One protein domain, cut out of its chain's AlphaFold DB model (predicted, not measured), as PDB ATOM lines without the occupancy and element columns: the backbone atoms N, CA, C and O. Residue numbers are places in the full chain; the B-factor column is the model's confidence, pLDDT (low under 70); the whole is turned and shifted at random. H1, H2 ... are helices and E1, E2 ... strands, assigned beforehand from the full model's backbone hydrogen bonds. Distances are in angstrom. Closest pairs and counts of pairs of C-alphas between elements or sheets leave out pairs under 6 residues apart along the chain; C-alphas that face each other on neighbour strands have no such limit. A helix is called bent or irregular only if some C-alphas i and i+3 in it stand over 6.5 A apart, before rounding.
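What this domain is: This is residues 123 to 263 of the 875 residues of the protein "Cytochrome c biogenesis protein CcsA" of Paludisphaera borealis (UniProt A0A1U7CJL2). This is an elongated, two-part model: an up-and-down bundle of four helices, H1 to H4, and beyond it a looser part where H7 crosses H6, with short H5 and the small hairpin E1 and E2 between bundle and crossing. The first residues of H1 reach to H7, and residues 231 to 237 stick out at the far end. The printed part has 141 residues, in the order H1 H2 H3 H4 H5 E1 E2 H6 H7; its one sheet, E1 - E2, is antiparallel, and the class is mostly helix. The whole is loose, with a radius of gyration of the C-alphas of 18.1 A and spans of 61 by 33 by 23 A.

How they stand to each other: Begin at the hub, H1, residues 123 to 143, which is irregular, C-alphas 128 and 131 being 7.4 A apart, and has a kink of 49 degrees near residue 130. With residues 134 to 143 alone it touches H2, residues 147 to 157, in a helical hairpin; the closest C-alphas, of Ala 141 and Gly 149, are 4.5 A apart. H2 touches H3, residues 163 to 173, closest at C-alphas 148 and 173, 6.1 A. H3 touches H4, residues 178 to 191, at a shallow tilt of 10 degrees, opposite ways; closest are C-alphas 170 and 180, 4.1 A. H4 touches H1, closest at C-alphas 126 and 190, 5.9 A. Next find H5, residues 199 to 204, then the hairpin of E1, residues 206 to 209, and E2, residues 212 to 215, where N 207 and O 214 are 2.8 A apart, within hydrogen-bond range. H6, residues 216 to 232, touches H5 with residues 216 to 217 alone, closest at C-alphas 216 and 202, 6.2 A. H7, residues 243 to 263, touches H6 at a steep tilt of 65 degrees, closest at C-alphas 252 and 220, 5.3 A, and touches H1 at C-alphas 244 and 124, 6.0 A, about perpendicular at 75 degrees. Every O i to N i+4 pair is within hydrogen-bond range in H2 to H7; in H1, 15 of 17 are.

Where its parts are: Find C-alpha 123 at (-37.482, -40.253, -24.814); from there H1 runs 29.7 A to C-alpha 143 at (-64.857, -28.945, -26.807). H4 is 20.0 A long and H6 24.3 A. H7 runs 30.4 A to C-alpha 263 at (-50.940, -55.808, -3.418).

The domain as a whole: The C-alphas farthest apart, of Ser 146 and Thr 235, are 61.2 A apart. The printed part has no cut and no long link. Look at the B-factor column: pLDDT is under 70 at residues 191 to 194 and 228 to 240, and its mean over the printed part is 79.6.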
ATOM      1  N   PRO A 123     -36.928 -39.551 -23.653       79.00
ATOM      2  CA  PRO A 123     -37.482 -40.253 -24.814       79.00
ATOM      3  C   PRO A 123     -38.439 -41.391 -24.437       79.00
ATOM      4  O   PRO A 123     -39.500 -41.520 -25.041       79.00
ATOM      5  N   LEU A 124     -38.112 -42.176 -23.404       82.12
ATOM      6  CA  LEU A 124     -39.016 -43.209 -22.888       82.12
ATOM      7  C   LEU A 124     -40.272 -42.579 -22.282       82.12
ATOM      8  O   LEU A 124     -41.375 -43.050 -22.528       82.12
ATOM      9  N   LYS A 125     -40.125 -41.482 -21.536       82.44
ATOM     10  CA  LYS A 125     -41.269 -40.771 -20.962       82.44
ATOM     11  C   LYS A 125     -42.245 -40.284 -22.037       82.44
ATOM     12  O   LYS A 125     -43.453 -40.431 -21.873       82.44
ATOM     13  N   ARG A 126     -41.729 -39.729 -23.139       80.31
ATOM     14  CA  ARG A 126     -42.546 -39.300 -24.285       80.31
ATOM     15  C   ARG A 126     -43.312 -40.473 -24.878       80.31
ATOM     16  O   ARG A 126     -44.526 -40.373 -24.988       80.31
ATOM     17  N   LEU A 127     -42.630 -41.591 -25.133       82.06
ATOM     18  CA  LEU A 127     -43.252 -42.819 -25.635       82.06
ATOM     19  C   LEU A 127     -44.407 -43.300 -24.735       82.06
ATOM     20  O   LEU A 127     -45.460 -43.686 -25.233       82.06
ATOM     21  N   LEU A 128     -44.235 -43.244 -23.411       84.06
ATOM     22  CA  LEU A 128     -45.248 -43.689 -22.444       84.06
ATOM     23  C   LEU A 128     -46.468 -42.761 -22.357       84.06
ATOM     24  O   LEU A 128     -47.570 -43.218 -22.051       84.06
ATOM     25  N   LEU A 129     -46.269 -41.461 -22.580       83.50
ATOM     26  CA  LEU A 129     -47.312 -40.444 -22.446       83.50
ATOM     27  C   LEU A 129     -48.010 -40.099 -23.764       83.50
ATOM     28  O   LEU A 129     -49.099 -39.528 -23.731       83.50
ATOM     29  N   GLU A 130     -47.411 -40.431 -24.907       81.12
ATOM     30  CA  GLU A 130     -47.845 -39.964 -26.223       81.12
ATOM     31  C   GLU A 130     -49.328 -40.240 -26.494       81.12
ATOM     32  O   GLU A 130     -50.076 -39.326 -26.844       81.12
ATOM     33  N   ALA A 131     -49.776 -41.482 -26.280       79.94
ATOM     34  CA  ALA A 131     -51.159 -41.882 -26.524       79.94
ATOM     35  C   ALA A 131     -52.153 -41.092 -25.655       79.94
ATOM     36  O   ALA A 131     -53.140 -40.562 -26.168       79.94
ATOM     37  N   SER A 132     -51.856 -40.950 -24.357       82.50
ATOM     38  CA  SER A 132     -52.720 -40.241 -23.404       82.50
ATOM     39  C   SER A 132     -52.780 -38.741 -23.688       82.50
ATOM     40  O   SER A 132     -53.857 -38.147 -23.666       82.50
ATOM     41  N   ILE A 133     -51.641 -38.115 -23.999       82.44
ATOM     42  CA  ILE A 133     -51.599 -36.686 -24.326       82.44
ATOM     43  C   ILE A 133     -52.357 -36.422 -25.625       82.44
ATOM     44  O   ILE A 133     -53.148 -35.484 -25.694       82.44
ATOM     45  N   ARG A 134     -52.171 -37.270 -26.641       85.62
ATOM     46  CA  ARG A 134     -52.871 -37.146 -27.923       85.62
ATOM     47  C   ARG A 134     -54.387 -37.260 -27.752       85.62
ATOM     48  O   ARG A 134     -55.126 -36.512 -28.387       85.62
ATOM     49  N   GLU A 135     -54.857 -38.151 -26.885       84.69
ATOM     50  CA  GLU A 135     -56.277 -38.263 -26.543       84.69
ATOM     51  C   GLU A 135     -56.802 -37.009 -25.830       84.69
ATOM     52  O   GLU A 135     -57.841 -36.478 -26.219       84.69
ATOM     53  N   GLN A 136     -56.056 -36.466 -24.863       84.62
ATOM     54  CA  GLN A 136     -56.437 -35.224 -24.182       84.62
ATOM     55  C   GLN A 136     -56.494 -34.036 -25.150       84.62
ATOM     56  O   GLN A 136     -57.469 -33.285 -25.133       84.62
ATOM     57  N   VAL A 137     -55.527 -33.911 -26.063       84.94
ATOM     58  CA  VAL A 137     -55.537 -32.885 -27.118       84.94
ATOM     59  C   VAL A 137     -56.752 -33.049 -28.037       84.94
ATOM     60  O   VAL A 137     -57.413 -32.058 -28.337       84.94
ATOM     61  N   ARG A 138     -57.117 -34.282 -28.428       87.00
ATOM     62  CA  ARG A 138     -58.348 -34.547 -29.203       87.00
ATOM     63  C   ARG A 138     -59.611 -34.178 -28.430       87.00
ATOM     64  O   ARG A 138     -60.532 -33.624 -29.021       87.00
ATOM     65  N   SER A 139     -59.655 -34.464 -27.129       86.56
ATOM     66  CA  SER A 139     -60.803 -34.125 -26.283       86.56
ATOM     67  C   SER A 139     -60.994 -32.609 -26.174       86.56
ATOM     68  O   SER A 139     -62.098 -32.119 -26.394       86.56
ATOM     69  N   LEU A 140     -59.907 -31.855 -25.964       85.62
ATOM     70  CA  LEU A 140     -59.923 -30.391 -25.959       85.62
ATOM     71  C   LEU A 140     -60.350 -29.847 -27.326       85.62
ATOM     72  O   LEU A 140     -61.190 -28.958 -27.396       85.62
ATOM     73  N   ALA A 141     -59.853 -30.440 -28.414       83.31
ATOM     74  CA  ALA A 141     -60.235 -30.070 -29.773       83.31
ATOM     75  C   ALA A 141     -61.726 -30.306 -30.090       83.31
ATOM     76  O   ALA A 141     -62.264 -29.673 -30.994       83.31
ATOM     77  N   GLY A 142     -62.383 -31.235 -29.385       78.94
ATOM     78  CA  GLY A 142     -63.819 -31.499 -29.514       78.94
ATOM     79  C   GLY A 142     -64.701 -30.532 -28.718       78.94
ATOM     80  O   GLY A 142     -65.861 -30.338 -29.072       78.94
ATOM     81  N   VAL A 143     -64.157 -29.919 -27.663       80.88
ATOM     82  CA  VAL A 143     -64.857 -28.945 -26.807       80.88
ATOM     83  C   VAL A 143     -64.638 -27.510 -27.301       80.88
ATOM     84  O   VAL A 143     -65.533 -26.669 -27.222       80.88
ATOM     85  N   GLU A 144     -63.458 -27.226 -27.843       74.94
ATOM     86  CA  GLU A 144     -63.038 -25.907 -28.304       74.94
ATOM     87  C   GLU A 144     -63.508 -25.664 -29.755       74.94
ATOM     88  O   GLU A 144     -62.956 -26.213 -30.704       74.94
ATOM     89  N   THR A 145     -64.521 -24.820 -29.971       71.50
ATOM     90  CA  THR A 145     -65.064 -24.518 -31.320       71.50
ATOM     91  C   THR A 145     -64.358 -23.355 -32.032       71.50
ATOM     92  O   THR A 145     -64.722 -22.979 -33.150       71.50
ATOM     93  N   SER A 146     -63.344 -22.769 -31.391       76.88
ATOM     94  CA  SER A 146     -62.603 -21.594 -31.859       76.88
ATOM     95  C   SER A 146     -61.472 -21.956 -32.844       76.88
ATOM     96  O   SER A 146     -61.277 -23.113 -33.223       76.88
ATOM     97  N   VAL A 147     -60.680 -20.959 -33.265       78.56
ATOM     98  CA  VAL A 147     -59.449 -21.171 -34.062       78.56
ATOM     99  C   VAL A 147     -58.474 -22.118 -33.347       78.56
ATOM    100  O   VAL A 147     -57.807 -22.922 -33.999       78.56
ATOM    101  N   VAL A 148     -58.461 -22.088 -32.012       79.81
ATOM    102  CA  VAL A 148     -57.659 -22.978 -31.162       79.81
ATOM    103  C   VAL A 148     -58.097 -24.436 -31.333       79.81
ATOM    104  O   VAL A 148     -57.247 -25.314 -31.425       79.81
ATOM    105  N   GLY A 149     -59.392 -24.714 -31.499       80.81
ATOM    106  CA  GLY A 149     -59.891 -26.065 -31.775       80.81
ATOM    107  C   GLY A 149     -59.317 -26.667 -33.057       80.81
ATOM    108  O   GLY A 149     -58.848 -27.805 -33.063       80.81
ATOM    109  N   LYS A 150     -59.260 -25.878 -34.139       82.69
ATOM    110  CA  LYS A 150     -58.635 -26.300 -35.409       82.69
ATOM    111  C   LYS A 150     -57.130 -26.536 -35.262       82.69
ATOM    112  O   LYS A 150     -56.612 -27.498 -35.827       82.69
ATOM    113  N   LEU A 151     -56.442 -25.695 -34.486       84.19
ATOM    114  CA  LEU A 151     -55.028 -25.887 -34.158       84.19
ATOM    115  C   LEU A 151     -54.812 -27.207 -33.402       84.19
ATOM    116  O   LEU A 151     -53.930 -27.979 -33.762       84.19
ATOM    117  N   LEU A 152     -55.649 -27.505 -32.405       85.25
ATOM    118  CA  LEU A 152     -55.570 -28.741 -31.624       85.25
ATOM    119  C   LEU A 152     -55.875 -29.992 -32.463       85.25
ATOM    120  O   LEU A 152     -55.212 -31.013 -32.287       85.25
ATOM    121  N   GLN A 153     -56.808 -29.918 -33.420       84.88
ATOM    122  CA  GLN A 153     -57.039 -31.006 -34.384       84.88
ATOM    123  C   GLN A 153     -55.807 -31.259 -35.260       84.88
ATOM    124  O   GLN A 153     -55.428 -32.415 -35.459       84.88
ATOM    125  N   ALA A 154     -55.157 -30.196 -35.745       84.31
ATOM    126  CA  ALA A 154     -53.929 -30.311 -36.527       84.31
ATOM    127  C   ALA A 154     -52.783 -30.915 -35.696       84.31
ATOM    128  O   ALA A 154     -52.096 -31.815 -36.173       84.31
ATOM    129  N   LEU A 155     -52.631 -30.491 -34.437       84.62
ATOM    130  CA  LEU A 155     -51.634 -31.032 -33.506       84.62
ATOM    131  C   LEU A 155     -51.863 -32.515 -33.201       84.62
ATOM    132  O   LEU A 155     -50.926 -33.307 -33.231       84.62
ATOM    133  N   ALA A 156     -53.111 -32.932 -32.976       83.62
ATOM    134  CA  ALA A 156     -53.439 -34.337 -32.731       83.62
ATOM    135  C   ALA A 156     -53.146 -35.263 -33.931       83.62
ATOM    136  O   ALA A 156     -52.982 -36.478 -33.745       83.62
ATOM    137  N   ALA A 157     -53.117 -34.702 -35.146       81.75
ATOM    138  CA  ALA A 157     -52.853 -35.405 -36.399       81.75
ATOM    139  C   ALA A 157     -51.359 -35.477 -36.766       81.75
ATOM    140  O   ALA A 157     -50.995 -36.251 -37.651       81.75
ATOM    141  N   GLN A 158     -50.490 -34.713 -36.096       80.12
ATOM    142  CA  GLN A 158     -49.049 -34.772 -36.339       80.12
ATOM    143  C   GLN A 158     -48.467 -36.138 -35.939       80.12
ATOM    144  O   GLN A 158     -48.945 -36.759 -34.985       80.12
ATOM    145  N   PRO A 159     -47.429 -36.631 -36.642       70.62
ATOM    146  CA  PRO A 159     -46.791 -37.897 -36.298       70.62
ATOM    147  C   PRO A 159     -46.158 -37.863 -34.900       70.62
ATOM    148  O   PRO A 159     -46.307 -38.834 -34.169       70.62
ATOM    149  N   GLU A 160     -45.570 -36.738 -34.484       72.06
ATOM    150  CA  GLU A 160     -44.955 -36.550 -33.163       72.06
ATOM    151  C   GLU A 160     -45.459 -35.240 -32.531       72.06
ATOM    152  O   GLU A 160     -45.529 -34.221 -33.215       72.06
ATOM    153  N   LEU A 161     -45.819 -35.259 -31.240       77.06
ATOM    154  CA  LEU A 161     -46.220 -34.059 -30.494       77.06
ATOM    155  C   LEU A 161     -45.006 -33.424 -29.804       77.06
ATOM    156  O   LEU A 161     -44.468 -33.992 -28.849       77.06
ATOM    157  N   ALA A 162     -44.603 -32.227 -30.237       78.00
ATOM    158  CA  ALA A 162     -43.519 -31.490 -29.595       78.00
ATOM    159  C   ALA A 162     -44.017 -30.581 -28.457       78.00
ATOM    160  O   ALA A 162     -45.104 -30.005 -28.498       78.00
ATOM    161  N   GLU A 163     -43.171 -30.394 -27.439       81.31
ATOM    162  CA  GLU A 163     -43.425 -29.469 -26.323       81.31
ATOM    163  C   GLU A 163     -43.668 -28.032 -26.806       81.31
ATOM    164  O   GLU A 163     -44.586 -27.365 -26.331       81.31
ATOM    165  N   ALA A 164     -42.849 -27.564 -27.754       81.88
ATOM    166  CA  ALA A 164     -42.935 -26.208 -28.287       81.88
ATOM    167  C   ALA A 164     -44.301 -25.936 -28.930       81.88
ATOM    168  O   ALA A 164     -44.866 -24.859 -28.742       81.88
ATOM    169  N   ASP A 165     -44.852 -26.933 -29.619       82.62
ATOM    170  CA  ASP A 165     -46.136 -26.827 -30.302       82.62
ATOM    171  C   ASP A 165     -47.303 -26.774 -29.305       82.62
ATOM    172  O   ASP A 165     -48.234 -25.984 -29.472       82.62
ATOM    173  N   LEU A 166     -47.221 -27.541 -28.209       83.06
ATOM    174  CA  LEU A 166     -48.192 -27.473 -27.113       83.06
ATOM    175  C   LEU A 166     -48.142 -26.130 -26.371       83.06
ATOM    176  O   LEU A 166     -49.198 -25.562 -26.101       83.06
ATOM    177  N   ARG A 167     -46.948 -25.588 -26.084       86.25
ATOM    178  CA  ARG A 167     -46.807 -24.256 -25.459       86.25
ATOM    179  C   ARG A 167     -47.308 -23.141 -26.374       86.25
ATOM    180  O   ARG A 167     -47.971 -22.213 -25.919       86.25
ATOM    181  N   ALA A 168     -47.043 -23.242 -27.677       84.44
ATOM    182  CA  ALA A 168     -47.574 -22.298 -28.656       84.44
ATOM    183  C   ALA A 168     -49.112 -22.329 -28.693       84.44
ATOM    184  O   ALA A 168     -49.751 -21.275 -28.730       84.44
ATOM    185  N   ALA A 169     -49.712 -23.522 -28.619       83.50
ATOM    186  CA  ALA A 169     -51.160 -23.683 -28.525       83.50
ATOM    187  C   ALA A 169     -51.732 -23.159 -27.197       83.50
ATOM    188  O   ALA A 169     -52.777 -22.512 -27.206       83.50
ATOM    189  N   ALA A 170     -51.038 -23.372 -26.073       84.81
ATOM    190  CA  ALA A 170     -51.422 -22.845 -24.764       84.81
ATOM    191  C   ALA A 170     -51.470 -21.310 -24.755       84.81
ATOM    192  O   ALA A 170     -52.465 -20.719 -24.334       84.81
ATOM    193  N   HIS A 171     -50.442 -20.665 -25.315       86.00
ATOM    194  CA  HIS A 171     -50.378 -19.211 -25.441       86.00
ATOM    195  C   HIS A 171     -51.512 -18.659 -26.324       86.00
ATOM    196  O   HIS A 171     -52.121 -17.644 -25.992       86.00
ATOM    197  N   GLN A 172     -51.853 -19.337 -27.429       83.38
ATOM    198  CA  GLN A 172     -52.981 -18.939 -28.288       83.38
ATOM    199  C   GLN A 172     -54.355 -19.162 -27.639       83.38
ATOM    200  O   GLN A 172     -55.277 -18.391 -27.898       83.38
ATOM    201  N   ALA A 173     -54.493 -20.172 -26.777       80.62
ATOM    202  CA  ALA A 173     -55.692 -20.407 -25.970       80.62
ATOM    203  C   ALA A 173     -55.845 -19.411 -24.802       80.62
ATOM    204  O   ALA A 173     -56.899 -19.363 -24.163       80.62
ATOM    205  N   GLY A 174     -54.804 -18.623 -24.516       78.88
ATOM    206  CA  GLY A 174     -54.704 -17.727 -23.372       78.88
ATOM    207  C   GLY A 174     -54.324 -18.477 -22.096       78.88
ATOM    208  O   GLY A 174     -55.081 -19.306 -21.605       78.88
ATOM    209  N   GLU A 175     -53.182 -18.133 -21.501       71.06
ATOM    210  CA  GLU A 175     -52.588 -18.820 -20.333       71.06
ATOM    211  C   GLU A 175     -53.508 -18.871 -19.093       71.06
ATOM    212  O   GLU A 175     -53.383 -19.737 -18.228       71.06
ATOM    213  N   ALA A 176     -54.472 -17.951 -18.996       70.00
ATOM    214  CA  ALA A 176     -55.452 -17.924 -17.913       70.00
ATOM    215  C   ALA A 176     -56.656 -18.861 -18.139       70.00
ATOM    216  O   ALA A 176     -57.372 -19.155 -17.177       70.00
ATOM    217  N   SER A 177     -56.884 -19.326 -19.373       81.31
ATOM    218  CA  SER A 177     -58.018 -20.182 -19.732       81.31
ATOM    219  C   SER A 177     -57.803 -21.628 -19.279       81.31
ATOM    220  O   SER A 177     -56.676 -22.088 -19.091       81.31
ATOM    221  N   THR A 178     -58.894 -22.372 -19.087       81.44
ATOM    222  CA  THR A 178     -58.836 -23.791 -18.698       81.44
ATOM    223  C   THR A 178     -58.079 -24.621 -19.741       81.44
ATOM    224  O   THR A 178     -57.255 -25.463 -19.378       81.44
ATOM    225  N   THR A 179     -58.296 -24.338 -21.029       81.50
ATOM    226  CA  THR A 179     -57.596 -24.978 -22.150       81.50
ATOM    227  C   THR A 179     -56.112 -24.612 -22.158       81.50
ATOM    228  O   THR A 179     -55.276 -25.511 -22.230       81.50
ATOM    229  N   GLY A 180     -55.768 -23.330 -21.990       82.44
ATOM    230  CA  GLY A 180     -54.381 -22.861 -21.919       82.44
ATOM    231  C   GLY A 180     -53.600 -23.519 -20.781       82.44
ATOM    232  O   GLY A 180     -52.557 -24.123 -21.019       82.44
ATOM    233  N   LYS A 181     -54.163 -23.532 -19.565       84.06
ATOM    234  CA  LYS A 181     -53.558 -24.206 -18.401       84.06
ATOM    235  C   LYS A 181     -53.360 -25.706 -18.617       84.06
ATOM    236  O   LYS A 181     -52.358 -26.265 -18.176       84.06
ATOM    237  N   THR A 182     -54.307 -26.366 -19.284       83.25
ATOM    238  CA  THR A 182     -54.215 -27.805 -19.569       83.25
ATOM    239  C   THR A 182     -53.122 -28.093 -20.597       83.25
ATOM    240  O   THR A 182     -52.336 -29.019 -20.410       83.25
ATOM    241  N   LEU A 183     -53.020 -27.280 -21.652       83.69
ATOM    242  CA  LEU A 183     -51.983 -27.416 -22.679       83.69
ATOM    243  C   LEU A 183     -50.581 -27.141 -22.129       83.69
ATOM    244  O   LEU A 183     -49.665 -27.903 -22.433       83.69
ATOM    245  N   ASP A 184     -50.419 -26.142 -21.258       82.00
ATOM    246  CA  ASP A 184     -49.149 -25.889 -20.567       82.00
ATOM    247  C   ASP A 184     -48.761 -27.038 -19.630       82.00
ATOM    248  O   ASP A 184     -47.605 -27.466 -19.608       82.00
ATOM    249  N   ALA A 185     -49.725 -27.609 -18.901       79.31
ATOM    250  CA  ALA A 185     -49.481 -28.785 -18.070       79.31
ATOM    251  C   ALA A 185     -49.069 -30.011 -18.909       79.31
ATOM    252  O   ALA A 185     -48.182 -30.772 -18.507       79.31
ATOM    253  N   LEU A 186     -49.671 -30.203 -20.089       81.56
ATOM    254  CA  LEU A 186     -49.281 -31.260 -21.029       81.56
ATOM    255  C   LEU A 186     -47.887 -31.009 -21.613       81.56
ATOM    256  O   LEU A 186     -47.081 -31.939 -21.684       81.56
ATOM    257  N   ALA A 187     -47.564 -29.761 -21.954       79.56
ATOM    258  CA  ALA A 187     -46.239 -29.385 -22.426       79.56
ATOM    259  C   ALA A 187     -45.161 -29.655 -21.364       79.56
ATOM    260  O   ALA A 187     -44.157 -30.299 -21.665       79.56
ATOM    261  N   ALA A 188     -45.396 -29.270 -20.104       75.31
ATOM    262  CA  ALA A 188     -44.490 -29.556 -18.987       75.31
ATOM    263  C   ALA A 188     -44.284 -31.069 -18.763       75.31
ATOM    264  O   ALA A 188     -43.185 -31.526 -18.428       75.31
ATOM    265  N   LYS A 189     -45.320 -31.888 -19.006       73.75
ATOM    266  CA  LYS A 189     -45.201 -33.356 -18.966       73.75
ATOM    267  C   LYS A 189     -44.278 -33.898 -20.069       73.75
ATOM    268  O   LYS A 189     -43.509 -34.815 -19.770       73.75
ATOM    269  N   ILE A 190     -44.294 -33.332 -21.281       71.62
ATOM    270  CA  ILE A 190     -43.425 -33.732 -22.414       71.62
ATOM    271  C   ILE A 190     -41.994 -33.187 -22.292       71.62
ATOM    272  O   ILE A 190     -41.040 -33.884 -22.656       71.62
ATOM    273  N   GLY A 191     -41.839 -31.964 -21.778       64.44
ATOM    274  CA  GLY A 191     -40.560 -31.249 -21.691       64.44
ATOM    275  C   GLY A 191     -39.568 -31.802 -20.672       64.44
ATOM    276  O   GLY A 191     -38.388 -31.462 -20.692       64.44
ATOM    277  N   GLY A 192     -40.014 -32.722 -19.813       62.62
ATOM    278  CA  GLY A 192     -39.165 -33.350 -18.798       62.62
ATOM    279  C   GLY A 192     -39.077 -32.572 -17.483       62.62
ATOM    280  O   GLY A 192     -38.296 -32.961 -16.617       62.62
ATOM    281  N   ASP A 193     -39.898 -31.532 -17.299       59.69
ATOM    282  CA  ASP A 193     -39.972 -30.763 -16.048       59.69
ATOM    283  C   ASP A 193     -40.497 -31.623 -14.880       59.69
ATOM    284  O   ASP A 193     -40.055 -31.495 -13.737       59.69
ATOM    285  N   LEU A 194     -41.394 -32.570 -15.176       65.94
ATOM    286  CA  LEU A 194     -41.881 -33.576 -14.225       65.94
ATOM    287  C   LEU A 194     -41.065 -34.869 -14.359       65.94
ATOM    288  O   LEU A 194     -41.056 -35.483 -15.422       65.94
ATOM    289  N   LYS A 195     -40.387 -35.313 -13.298       74.12
ATOM    290  CA  LYS A 195     -39.546 -36.529 -13.339       74.12
ATOM    291  C   LYS A 195     -40.292 -37.827 -13.049       74.12
ATOM    292  O   LYS A 195     -39.796 -38.895 -13.387       74.12
ATOM    293  N   TRP A 196     -41.453 -37.735 -12.417       85.88
ATOM    294  CA  TRP A 196     -42.212 -38.888 -11.952       85.88
ATOM    295  C   TRP A 196     -43.495 -39.068 -12.761       85.88
ATOM    296  O   TRP A 196     -44.021 -38.099 -13.312       85.88
ATOM    297  N   LEU A 197     -43.962 -40.311 -12.842       88.00
ATOM    298  CA  LEU A 197     -45.269 -40.698 -13.368       88.00
ATOM    299  C   LEU A 197     -46.043 -41.476 -12.306       88.00
ATOM    300  O   LEU A 197     -45.443 -42.161 -11.470       88.00
ATOM    301  N   SER A 198     -47.370 -41.407 -12.367       90.81
ATOM    302  CA  SER A 198     -48.211 -42.217 -11.498       90.81
ATOM    303  C   SER A 198     -48.294 -43.683 -11.951       90.81
ATOM    304  O   SER A 198     -48.291 -43.965 -13.159       90.81
ATOM    305  N   PRO A 199     -48.391 -44.639 -11.007       92.25
ATOM    306  CA  PRO A 199     -48.586 -46.052 -11.327       92.25
ATOM    307  C   PRO A 199     -49.803 -46.294 -12.227       92.25
ATOM    308  O   PRO A 199     -49.714 -47.067 -13.180       92.25
ATOM    309  N   ARG A 200     -50.914 -45.578 -11.999       90.75
ATOM    310  CA  ARG A 200     -52.137 -45.717 -12.804       90.75
ATOM    311  C   ARG A 200     -51.939 -45.292 -14.256       90.75
ATOM    312  O   ARG A 200     -52.550 -45.879 -15.150       90.75
ATOM    313  N   VAL A 201     -51.106 -44.277 -14.510       89.00
ATOM    314  CA  VAL A 201     -50.753 -43.885 -15.881       89.00
ATOM    315  C   VAL A 201     -50.027 -45.037 -16.565       89.00
ATOM    316  O   VAL A 201     -50.453 -45.445 -17.640       89.00
ATOM    317  N   LEU A 202     -49.013 -45.619 -15.914       89.75
ATOM    318  CA  LEU A 202     -48.259 -46.749 -16.464       89.75
ATOM    319  C   LEU A 202     -49.145 -47.976 -16.707       89.75
ATOM    320  O   LEU A 202     -49.072 -48.568 -17.776       89.75
ATOM    321  N   GLU A 203     -50.029 -48.337 -15.776       89.12
ATOM    322  CA  GLU A 203     -50.959 -49.468 -15.945       89.12
ATOM    323  C   GLU A 203     -51.843 -49.333 -17.193       89.12
ATOM    324  O   GLU A 203     -52.106 -50.319 -17.885       89.12
ATOM    325  N   LYS A 204     -52.288 -48.107 -17.489       88.25
ATOM    326  CA  LYS A 204     -53.188 -47.804 -18.610       88.25
ATOM    327  C   LYS A 204     -52.457 -47.499 -19.917       88.25
ATOM    328  O   LYS A 204     -53.102 -47.483 -20.965       88.25
ATOM    329  N   THR A 205     -51.148 -47.254 -19.881       88.06
ATOM    330  CA  THR A 205     -50.364 -46.927 -21.074       88.06
ATOM    331  C   THR A 205     -50.425 -48.071 -22.086       88.06
ATOM    332  O   THR A 205     -50.066 -49.212 -21.788       88.06
ATOM    333  N   GLN A 206     -50.840 -47.737 -23.308       84.62
ATOM    334  CA  GLN A 206     -50.812 -48.623 -24.467       84.62
ATOM    335  C   GLN A 206     -49.673 -48.213 -25.399       84.62
ATOM    336  O   GLN A 206     -49.532 -47.042 -25.744       84.62
ATOM    337  N   LEU A 207     -48.870 -49.190 -25.806       82.94
ATOM    338  CA  LEU A 207     -47.682 -49.018 -26.632       82.94
ATOM    339  C   LEU A 207     -47.833 -49.814 -27.922       82.94
ATOM    340  O   LEU A 207     -48.331 -50.939 -27.904       82.94
ATOM    341  N   GLN A 208     -47.363 -49.248 -29.031       78.50
ATOM    342  CA  GLN A 208     -47.197 -49.986 -30.280       78.50
ATOM    343  C   GLN A 208     -45.792 -50.596 -30.310       78.50
ATOM    344  O   GLN A 208     -44.800 -49.870 -30.324       78.50
ATOM    345  N   HIS A 209     -45.701 -51.922 -30.322       71.75
ATOM    346  CA  HIS A 209     -44.439 -52.654 -30.398       71.75
ATOM    347  C   HIS A 209     -44.582 -53.813 -31.389       71.75
ATOM    348  O   HIS A 209     -45.515 -54.604 -31.282       71.75
ATOM    349  N   GLU A 210     -43.703 -53.881 -32.395       72.50
ATOM    350  CA  GLU A 210     -43.715 -54.925 -33.442       72.50
ATOM    351  C   GLU A 210     -45.087 -55.120 -34.131       72.50
ATOM    352  O   GLU A 210     -45.510 -56.235 -34.436       72.50
ATOM    353  N   GLY A 211     -45.820 -54.024 -34.358       73.00
ATOM    354  CA  GLY A 211     -47.153 -54.058 -34.977       73.00
ATOM    355  C   GLY A 211     -48.281 -54.545 -34.056       73.00
ATOM    356  O   GLY A 211     -49.395 -54.766 -34.529       73.00
ATOM    357  N   ARG A 212     -48.019 -54.709 -32.752       82.38
ATOM    358  CA  ARG A 212     -49.008 -55.072 -31.728       82.38
ATOM    359  C   ARG A 212     -49.197 -53.934 -30.734       82.38
ATOM    360  O   ARG A 212     -48.240 -53.274 -30.341       82.38
ATOM    361  N   THR A 213     -50.432 -53.762 -30.270       83.88
ATOM    362  CA  THR A 213     -50.745 -52.866 -29.152       83.88
ATOM    363  C   THR A 213     -50.657 -53.645 -27.843       83.88
ATOM    364  O   THR A 213     -51.443 -54.565 -27.612       83.88
ATOM    365  N   LEU A 214     -49.689 -53.302 -26.996       86.25
ATOM    366  CA  LEU A 214     -49.452 -53.936 -25.698       86.25
ATOM    367  C   LEU A 214     -49.646 -52.914 -24.580       86.25
ATOM    368  O   LEU A 214     -49.319 -51.740 -24.740       86.25
ATOM    369  N   THR A 215     -50.150 -53.352 -23.428       89.94
ATOM    370  CA  THR A 215     -50.093 -52.527 -22.218       89.94
ATOM    371  C   THR A 215     -48.657 -52.476 -21.702       89.94
ATOM    372  O   THR A 215     -47.897 -53.434 -21.891       89.94
ATOM    373  N   PHE A 216     -48.276 -51.390 -21.027       89.94
ATOM    374  CA  PHE A 216     -46.935 -51.278 -20.455       89.94
ATOM    375  C   PHE A 216     -46.569 -52.470 -19.552       89.94
ATOM    376  O   PHE A 216     -45.497 -53.012 -19.784       89.94
ATOM    377  N   PRO A 217     -47.414 -52.978 -18.626       88.88
ATOM    378  CA  PRO A 217     -47.059 -54.153 -17.822       88.88
ATOM    379  C   PRO A 217     -46.744 -55.404 -18.660       88.88
ATOM    380  O   PRO A 217     -45.834 -56.164 -18.334       88.88
ATOM    381  N   ARG A 218     -47.455 -55.613 -19.775       87.81
ATOM    382  CA  ARG A 218     -47.198 -56.749 -20.669       87.81
ATOM    383  C   ARG A 218     -45.883 -56.580 -21.425       87.81
ATOM    384  O   ARG A 218     -45.068 -57.496 -21.436       87.81
ATOM    385  N   TRP A 219     -45.665 -55.403 -22.006       88.81
ATOM    386  CA  TRP A 219     -44.414 -55.077 -22.690       88.81
ATOM    387  C   TRP A 219     -43.211 -55.117 -21.733       88.81
ATOM    388  O   TRP A 219     -42.177 -55.688 -22.062       88.81
ATOM    389  N   ALA A 220     -43.377 -54.596 -20.515       87.31
ATOM    390  CA  ALA A 220     -42.411 -54.639 -19.422       87.31
ATOM    391  C   ALA A 220     -42.000 -56.078 -19.065       87.31
ATOM    392  O   ALA A 220     -40.817 -56.353 -18.874       87.31
ATOM    393  N   GLY A 221     -42.954 -57.014 -19.019       84.12
ATOM    394  CA  GLY A 221     -42.661 -58.436 -18.833       84.12
ATOM    395  C   GLY A 221     -41.820 -59.025 -19.971       84.12
ATOM    396  O   GLY A 221     -40.832 -59.712 -19.714       84.12
ATOM    397  N   GLU A 222     -42.161 -58.710 -21.224       86.38
ATOM    398  CA  GLU A 222     -41.443 -59.201 -22.412       86.38
ATOM    399  C   GLU A 222     -39.998 -58.668 -22.486       86.38
ATOM    400  O   GLU A 222     -39.070 -59.439 -22.745       86.38
ATOM    401  N   ILE A 223     -39.766 -57.382 -22.191       86.44
ATOM    402  CA  ILE A 223     -38.408 -56.804 -22.186       86.44
ATOM    403  C   ILE A 223     -37.546 -57.332 -21.031       86.44
ATOM    404  O   ILE A 223     -36.334 -57.480 -21.199       86.44
ATOM    405  N   LEU A 224     -38.138 -57.639 -19.868       82.19
ATOM    406  CA  LEU A 224     -37.415 -58.244 -18.747       82.19
ATOM    407  C   LEU A 224     -37.000 -59.682 -19.068       82.19
ATOM    408  O   LEU A 224     -35.859 -60.057 -18.801       82.19
ATOM    409  N   ASP A 225     -37.877 -60.460 -19.706       79.94
ATOM    410  CA  ASP A 225     -37.544 -61.813 -20.159       79.94
ATOM    411  C   ASP A 225     -36.461 -61.781 -21.253       79.94
ATOM    412  O   ASP A 225     -35.498 -62.550 -21.220       79.94
ATOM    413  N   LYS A 226     -36.541 -60.811 -22.177       80.69
ATOM    414  CA  LYS A 226     -35.481 -60.538 -23.161       80.69
ATOM    415  C   LYS A 226     -34.143 -60.227 -22.471       80.69
ATOM    416  O   LYS A 226     -33.146 -60.859 -22.814       80.69
ATOM    417  N   LYS A 227     -34.120 -59.333 -21.465       74.75
ATOM    418  CA  LYS A 227     -32.923 -58.985 -20.660       74.75
ATOM    419  C   LYS A 227     -32.305 -60.220 -19.996       74.75
ATOM    420  O   LYS A 227     -31.089 -60.408 -20.072       74.75
ATOM    421  N   ASP A 228     -33.125 -61.069 -19.378       68.62
ATOM    422  CA  ASP A 228     -32.657 -62.285 -18.704       68.62
ATOM    423  C   ASP A 228     -32.069 -63.292 -19.720       68.62
ATOM    424  O   ASP A 228     -30.976 -63.827 -19.503       68.62
ATOM    425  N   ARG A 229     -32.694 -63.472 -20.893       69.81
ATOM    426  CA  ARG A 229     -32.159 -64.329 -21.971       69.81
ATOM    427  C   ARG A 229     -30.829 -63.826 -22.533       69.81
ATOM    428  O   ARG A 229     -29.937 -64.639 -22.756       69.81
ATOM    429  N   THR A 230     -30.655 -62.517 -22.729       65.06
ATOM    430  CA  THR A 230     -29.373 -61.949 -23.192       65.06
ATOM    431  C   THR A 230     -28.257 -62.149 -22.163       65.06
ATOM    432  O   THR A 230     -27.098 -62.328 -22.528       65.06
ATOM    433  N   ARG A 231     -28.587 -62.143 -20.865       61.00
ATOM    434  CA  ARG A 231     -27.614 -62.292 -19.774       61.00
ATOM    435  C   ARG A 231     -27.130 -63.731 -19.580       61.00
ATOM    436  O   ARG A 231     -25.972 -63.927 -19.211       61.00
ATOM    437  N   PHE A 232     -28.007 -64.716 -19.782       55.88
ATOM    438  CA  PHE A 232     -27.742 -66.128 -19.470       55.88
ATOM    439  C   PHE A 232     -27.697 -67.056 -20.700       55.88
ATOM    440  O   PHE A 232     -27.314 -68.218 -20.567       55.88
ATOM    441  N   GLY A 233     -28.060 -66.573 -21.891       49.41
ATOM    442  CA  GLY A 233     -28.049 -67.348 -23.131       49.41
ATOM    443  C   GLY A 233     -26.636 -67.585 -23.671       49.41
ATOM    444  O   GLY A 233     -25.898 -66.644 -23.954       49.41
ATOM    445  N   GLY A 234     -26.245 -68.852 -23.837       51.72
ATOM    446  CA  GLY A 234     -25.001 -69.227 -24.515       51.72
ATOM    447  C   GLY A 234     -25.074 -69.019 -26.034       51.72
ATOM    448  O   GLY A 234     -26.120 -69.271 -26.617       51.72
ATOM    449  N   THR A 235     -23.962 -68.560 -26.632       44.72
ATOM    450  CA  THR A 235     -23.527 -68.532 -28.061       44.72
ATOM    451  C   THR A 235     -24.546 -68.342 -29.206       44.72
ATOM    452  O   THR A 235     -24.167 -68.479 -30.367       44.72
ATOM    453  N   GLY A 236     -25.806 -68.008 -28.941       49.69
ATOM    454  CA  GLY A 236     -26.799 -67.603 -29.933       49.69
ATOM    455  C   GLY A 236     -26.869 -66.083 -30.043       49.69
ATOM    456  O   GLY A 236     -26.705 -65.377 -29.051       49.69
ATOM    457  N   ALA A 237     -27.125 -65.571 -31.248       49.34
ATOM    458  CA  ALA A 237     -27.342 -64.147 -31.491       49.34
ATOM    459  C   ALA A 237     -28.692 -63.701 -30.892       49.34
ATOM    460  O   ALA A 237     -29.694 -63.605 -31.596       49.34
ATOM    461  N   VAL A 238     -28.739 -63.471 -29.578       56.50
ATOM    462  CA  VAL A 238     -29.863 -62.776 -28.940       56.50
ATOM    463  C   VAL A 238     -29.748 -61.292 -29.317       56.50
ATOM    464  O   VAL A 238     -28.683 -60.714 -29.086       56.50
ATOM    465  N   PRO A 239     -30.785 -60.661 -29.900       62.81
ATOM    466  CA  PRO A 239     -30.727 -59.242 -30.235       62.81
ATOM    467  C   PRO A 239     -30.444 -58.404 -28.980       62.81
ATOM    468  O   PRO A 239     -31.111 -58.580 -27.956       62.81
ATOM    469  N   GLU A 240     -29.464 -57.499 -29.057       67.06
ATOM    470  CA  GLU A 240     -29.179 -56.552 -27.974       67.06
ATOM    471  C   GLU A 240     -30.400 -55.662 -27.697       67.06
ATOM    472  O   GLU A 240     -31.151 -55.298 -28.607       67.06
ATOM    473  N   LEU A 241     -30.594 -55.300 -26.426       71.56
ATOM    474  CA  LEU A 241     -31.616 -54.332 -26.036       71.56
ATOM    475  C   LEU A 241     -31.299 -52.967 -26.658       71.56
ATOM    476  O   LEU A 241     -30.156 -52.499 -26.631       71.56
ATOM    477  N   THR A 242     -32.318 -52.292 -27.185       79.25
ATOM    478  CA  THR A 242     -32.182 -50.876 -27.550       79.25
ATOM    479  C   THR A 242     -32.019 -50.019 -26.289       79.25
ATOM    480  O   THR A 242     -32.412 -50.427 -25.200       79.25
ATOM    481  N   LEU A 243     -31.496 -48.792 -26.408       74.56
ATOM    482  CA  LEU A 243     -31.352 -47.898 -25.248       74.56
ATOM    483  C   LEU A 243     -32.704 -47.587 -24.569       74.56
ATOM    484  O   LEU A 243     -32.763 -47.431 -23.351       74.56
ATOM    485  N   ILE A 244     -33.792 -47.508 -25.347       79.69
ATOM    486  CA  ILE A 244     -35.151 -47.328 -24.812       79.69
ATOM    487  C   ILE A 244     -35.580 -48.573 -24.036       79.69
ATOM    488  O   ILE A 244     -36.092 -48.430 -22.934       79.69
ATOM    489  N   GLU A 245     -35.340 -49.773 -24.574       82.38
ATOM    490  CA  GLU A 245     -35.638 -51.029 -23.877       82.38
ATOM    491  C   GLU A 245     -34.795 -51.179 -22.601       82.38
ATOM    492  O   GLU A 245     -35.336 -51.534 -21.562       82.38
ATOM    493  N   GLU A 246     -33.501 -50.837 -22.628       78.94
ATOM    494  CA  GLU A 246     -32.637 -50.851 -21.438       78.94
ATOM    495  C   GLU A 246     -33.210 -49.936 -20.346       78.94
ATOM    496  O   GLU A 246     -33.392 -50.365 -19.206       78.94
ATOM    497  N   LYS A 247     -33.599 -48.705 -20.698       81.12
ATOM    498  CA  LYS A 247     -34.224 -47.772 -19.749       81.12
ATOM    499  C   LYS A 247     -35.626 -48.201 -19.319       81.12
ATOM    500  O   LYS A 247     -36.010 -47.970 -18.176       81.12
ATOM    501  N   ALA A 248     -36.373 -48.866 -20.194       85.62
ATOM    502  CA  ALA A 248     -37.673 -49.425 -19.863       85.62
ATOM    503  C   ALA A 248     -37.561 -50.609 -18.896       85.62
ATOM    504  O   ALA A 248     -38.461 -50.784 -18.083       85.62
ATOM    505  N   THR A 249     -36.461 -51.375 -18.909       83.56
ATOM    506  CA  THR A 249     -36.247 -52.433 -17.905       83.56
ATOM    507  C   THR A 249     -36.062 -51.860 -16.498       83.56
ATOM    508  O   THR A 249     -36.631 -52.403 -15.558       83.56
ATOM    509  N   GLU A 250     -35.346 -50.736 -16.349       81.69
ATOM    510  CA  GLU A 250     -35.212 -50.034 -15.058       81.69
ATOM    511  C   GLU A 250     -36.592 -49.593 -14.537       81.69
ATOM    512  O   GLU A 250     -36.944 -49.871 -13.389       81.69
ATOM    513  N   LEU A 251     -37.409 -48.990 -15.407       88.31
ATOM    514  CA  LEU A 251     -38.774 -48.573 -15.083       88.31
ATOM    515  C   LEU A 251     -39.697 -49.757 -14.748       88.31
ATOM    516  O   LEU A 251     -40.478 -49.694 -13.800       88.31
ATOM    517  N   ALA A 252     -39.611 -50.844 -15.516       88.00
ATOM    518  CA  ALA A 252     -40.381 -52.064 -15.294       88.00
ATOM    519  C   ALA A 252     -40.091 -52.662 -13.912       88.00
ATOM    520  O   ALA A 252     -41.014 -53.004 -13.176       88.00
ATOM    521  N   GLU A 253     -38.813 -52.742 -13.528       84.62
ATOM    522  CA  GLU A 253     -38.414 -53.220 -12.204       84.62
ATOM    523  C   GLU A 253     -38.976 -52.336 -11.079       84.62
ATOM    524  O   GLU A 253     -39.430 -52.869 -10.069       84.62
ATOM    525  N   GLN A 254     -38.967 -51.007 -11.234       87.88
ATOM    526  CA  GLN A 254     -39.548 -50.077 -10.252       87.88
ATOM    527  C   GLN A 254     -41.059 -50.267 -10.113       87.88
ATOM    528  O   GLN A 254     -41.580 -50.360  -9.003       87.88
ATOM    529  N   PHE A 255     -41.750 -50.358 -11.246       89.50
ATOM    530  CA  PHE A 255     -43.192 -50.524 -11.301       89.50
ATOM    531  C   PHE A 255     -43.650 -51.839 -10.651       89.50
ATOM    532  O   PHE A 255     -44.516 -51.823  -9.778       89.50
ATOM    533  N   PHE A 256     -43.024 -52.971 -10.995       86.19
ATOM    534  CA  PHE A 256     -43.384 -54.265 -10.405       86.19
ATOM    535  C   PHE A 256     -43.028 -54.376  -8.916       86.19
ATOM    536  O   PHE A 256     -43.724 -55.070  -8.180       86.19
ATOM    537  N   ARG A 257     -41.989 -53.673  -8.438       86.31
ATOM    538  CA  ARG A 257     -41.695 -53.564  -6.993       86.31
ATOM    539  C   ARG A 257     -42.802 -52.837  -6.246       86.31
ATOM    540  O   ARG A 257     -43.238 -53.314  -5.201       86.31
ATOM    541  N   TYR A 258     -43.259 -51.707  -6.786       89.56
ATOM    542  CA  TYR A 258     -44.386 -50.976  -6.216       89.56
ATOM    543  C   TYR A 258     -45.640 -51.859  -6.172       89.56
ATOM    544  O   TYR A 258     -46.240 -51.985  -5.110       89.56
ATOM    545  N   GLN A 259     -45.983 -52.542  -7.271       87.00
ATOM    546  CA  GLN A 259     -47.144 -53.442  -7.306       87.00
ATOM    547  C   GLN A 259     -47.054 -54.576  -6.274       87.00
ATOM    548  O   GLN A 259     -48.035 -54.840  -5.582       87.00
ATOM    549  N   ALA A 260     -45.883 -55.201  -6.111       82.94
ATOM    550  CA  ALA A 260     -45.687 -56.259  -5.118       82.94
ATOM    551  C   ALA A 260     -45.911 -55.752  -3.680       82.94
ATOM    552  O   ALA A 260     -46.617 -56.377  -2.888       82.94
ATOM    553  N   LEU A 261     -45.376 -54.572  -3.344       86.62
ATOM    554  CA  LEU A 261     -45.574 -53.964  -2.024       86.62
ATOM    555  C   LEU A 261     -47.021 -53.496  -1.798       86.62
ATOM    556  O   LEU A 261     -47.528 -53.669  -0.692       86.62
ATOM    557  N   ARG A 262     -47.677 -52.968  -2.841       86.44
ATOM    558  CA  ARG A 262     -49.077 -52.511  -2.844       86.44
ATOM    559  C   ARG A 262     -50.065 -53.653  -2.612       86.44
ATOM    560  O   ARG A 262     -50.963 -53.543  -1.790       86.44
ATOM    561  N   GLU A 263     -49.935 -54.736  -3.374       79.56
ATOM    562  CA  GLU A 263     -50.940 -55.808  -3.418       79.56
ATOM    563  C   GLU A 263     -50.629 -56.981  -2.485       79.56
ATOM    564  O   GLU A 263     -51.465 -57.872  -2.309       79.56
TER     565      GLU A 263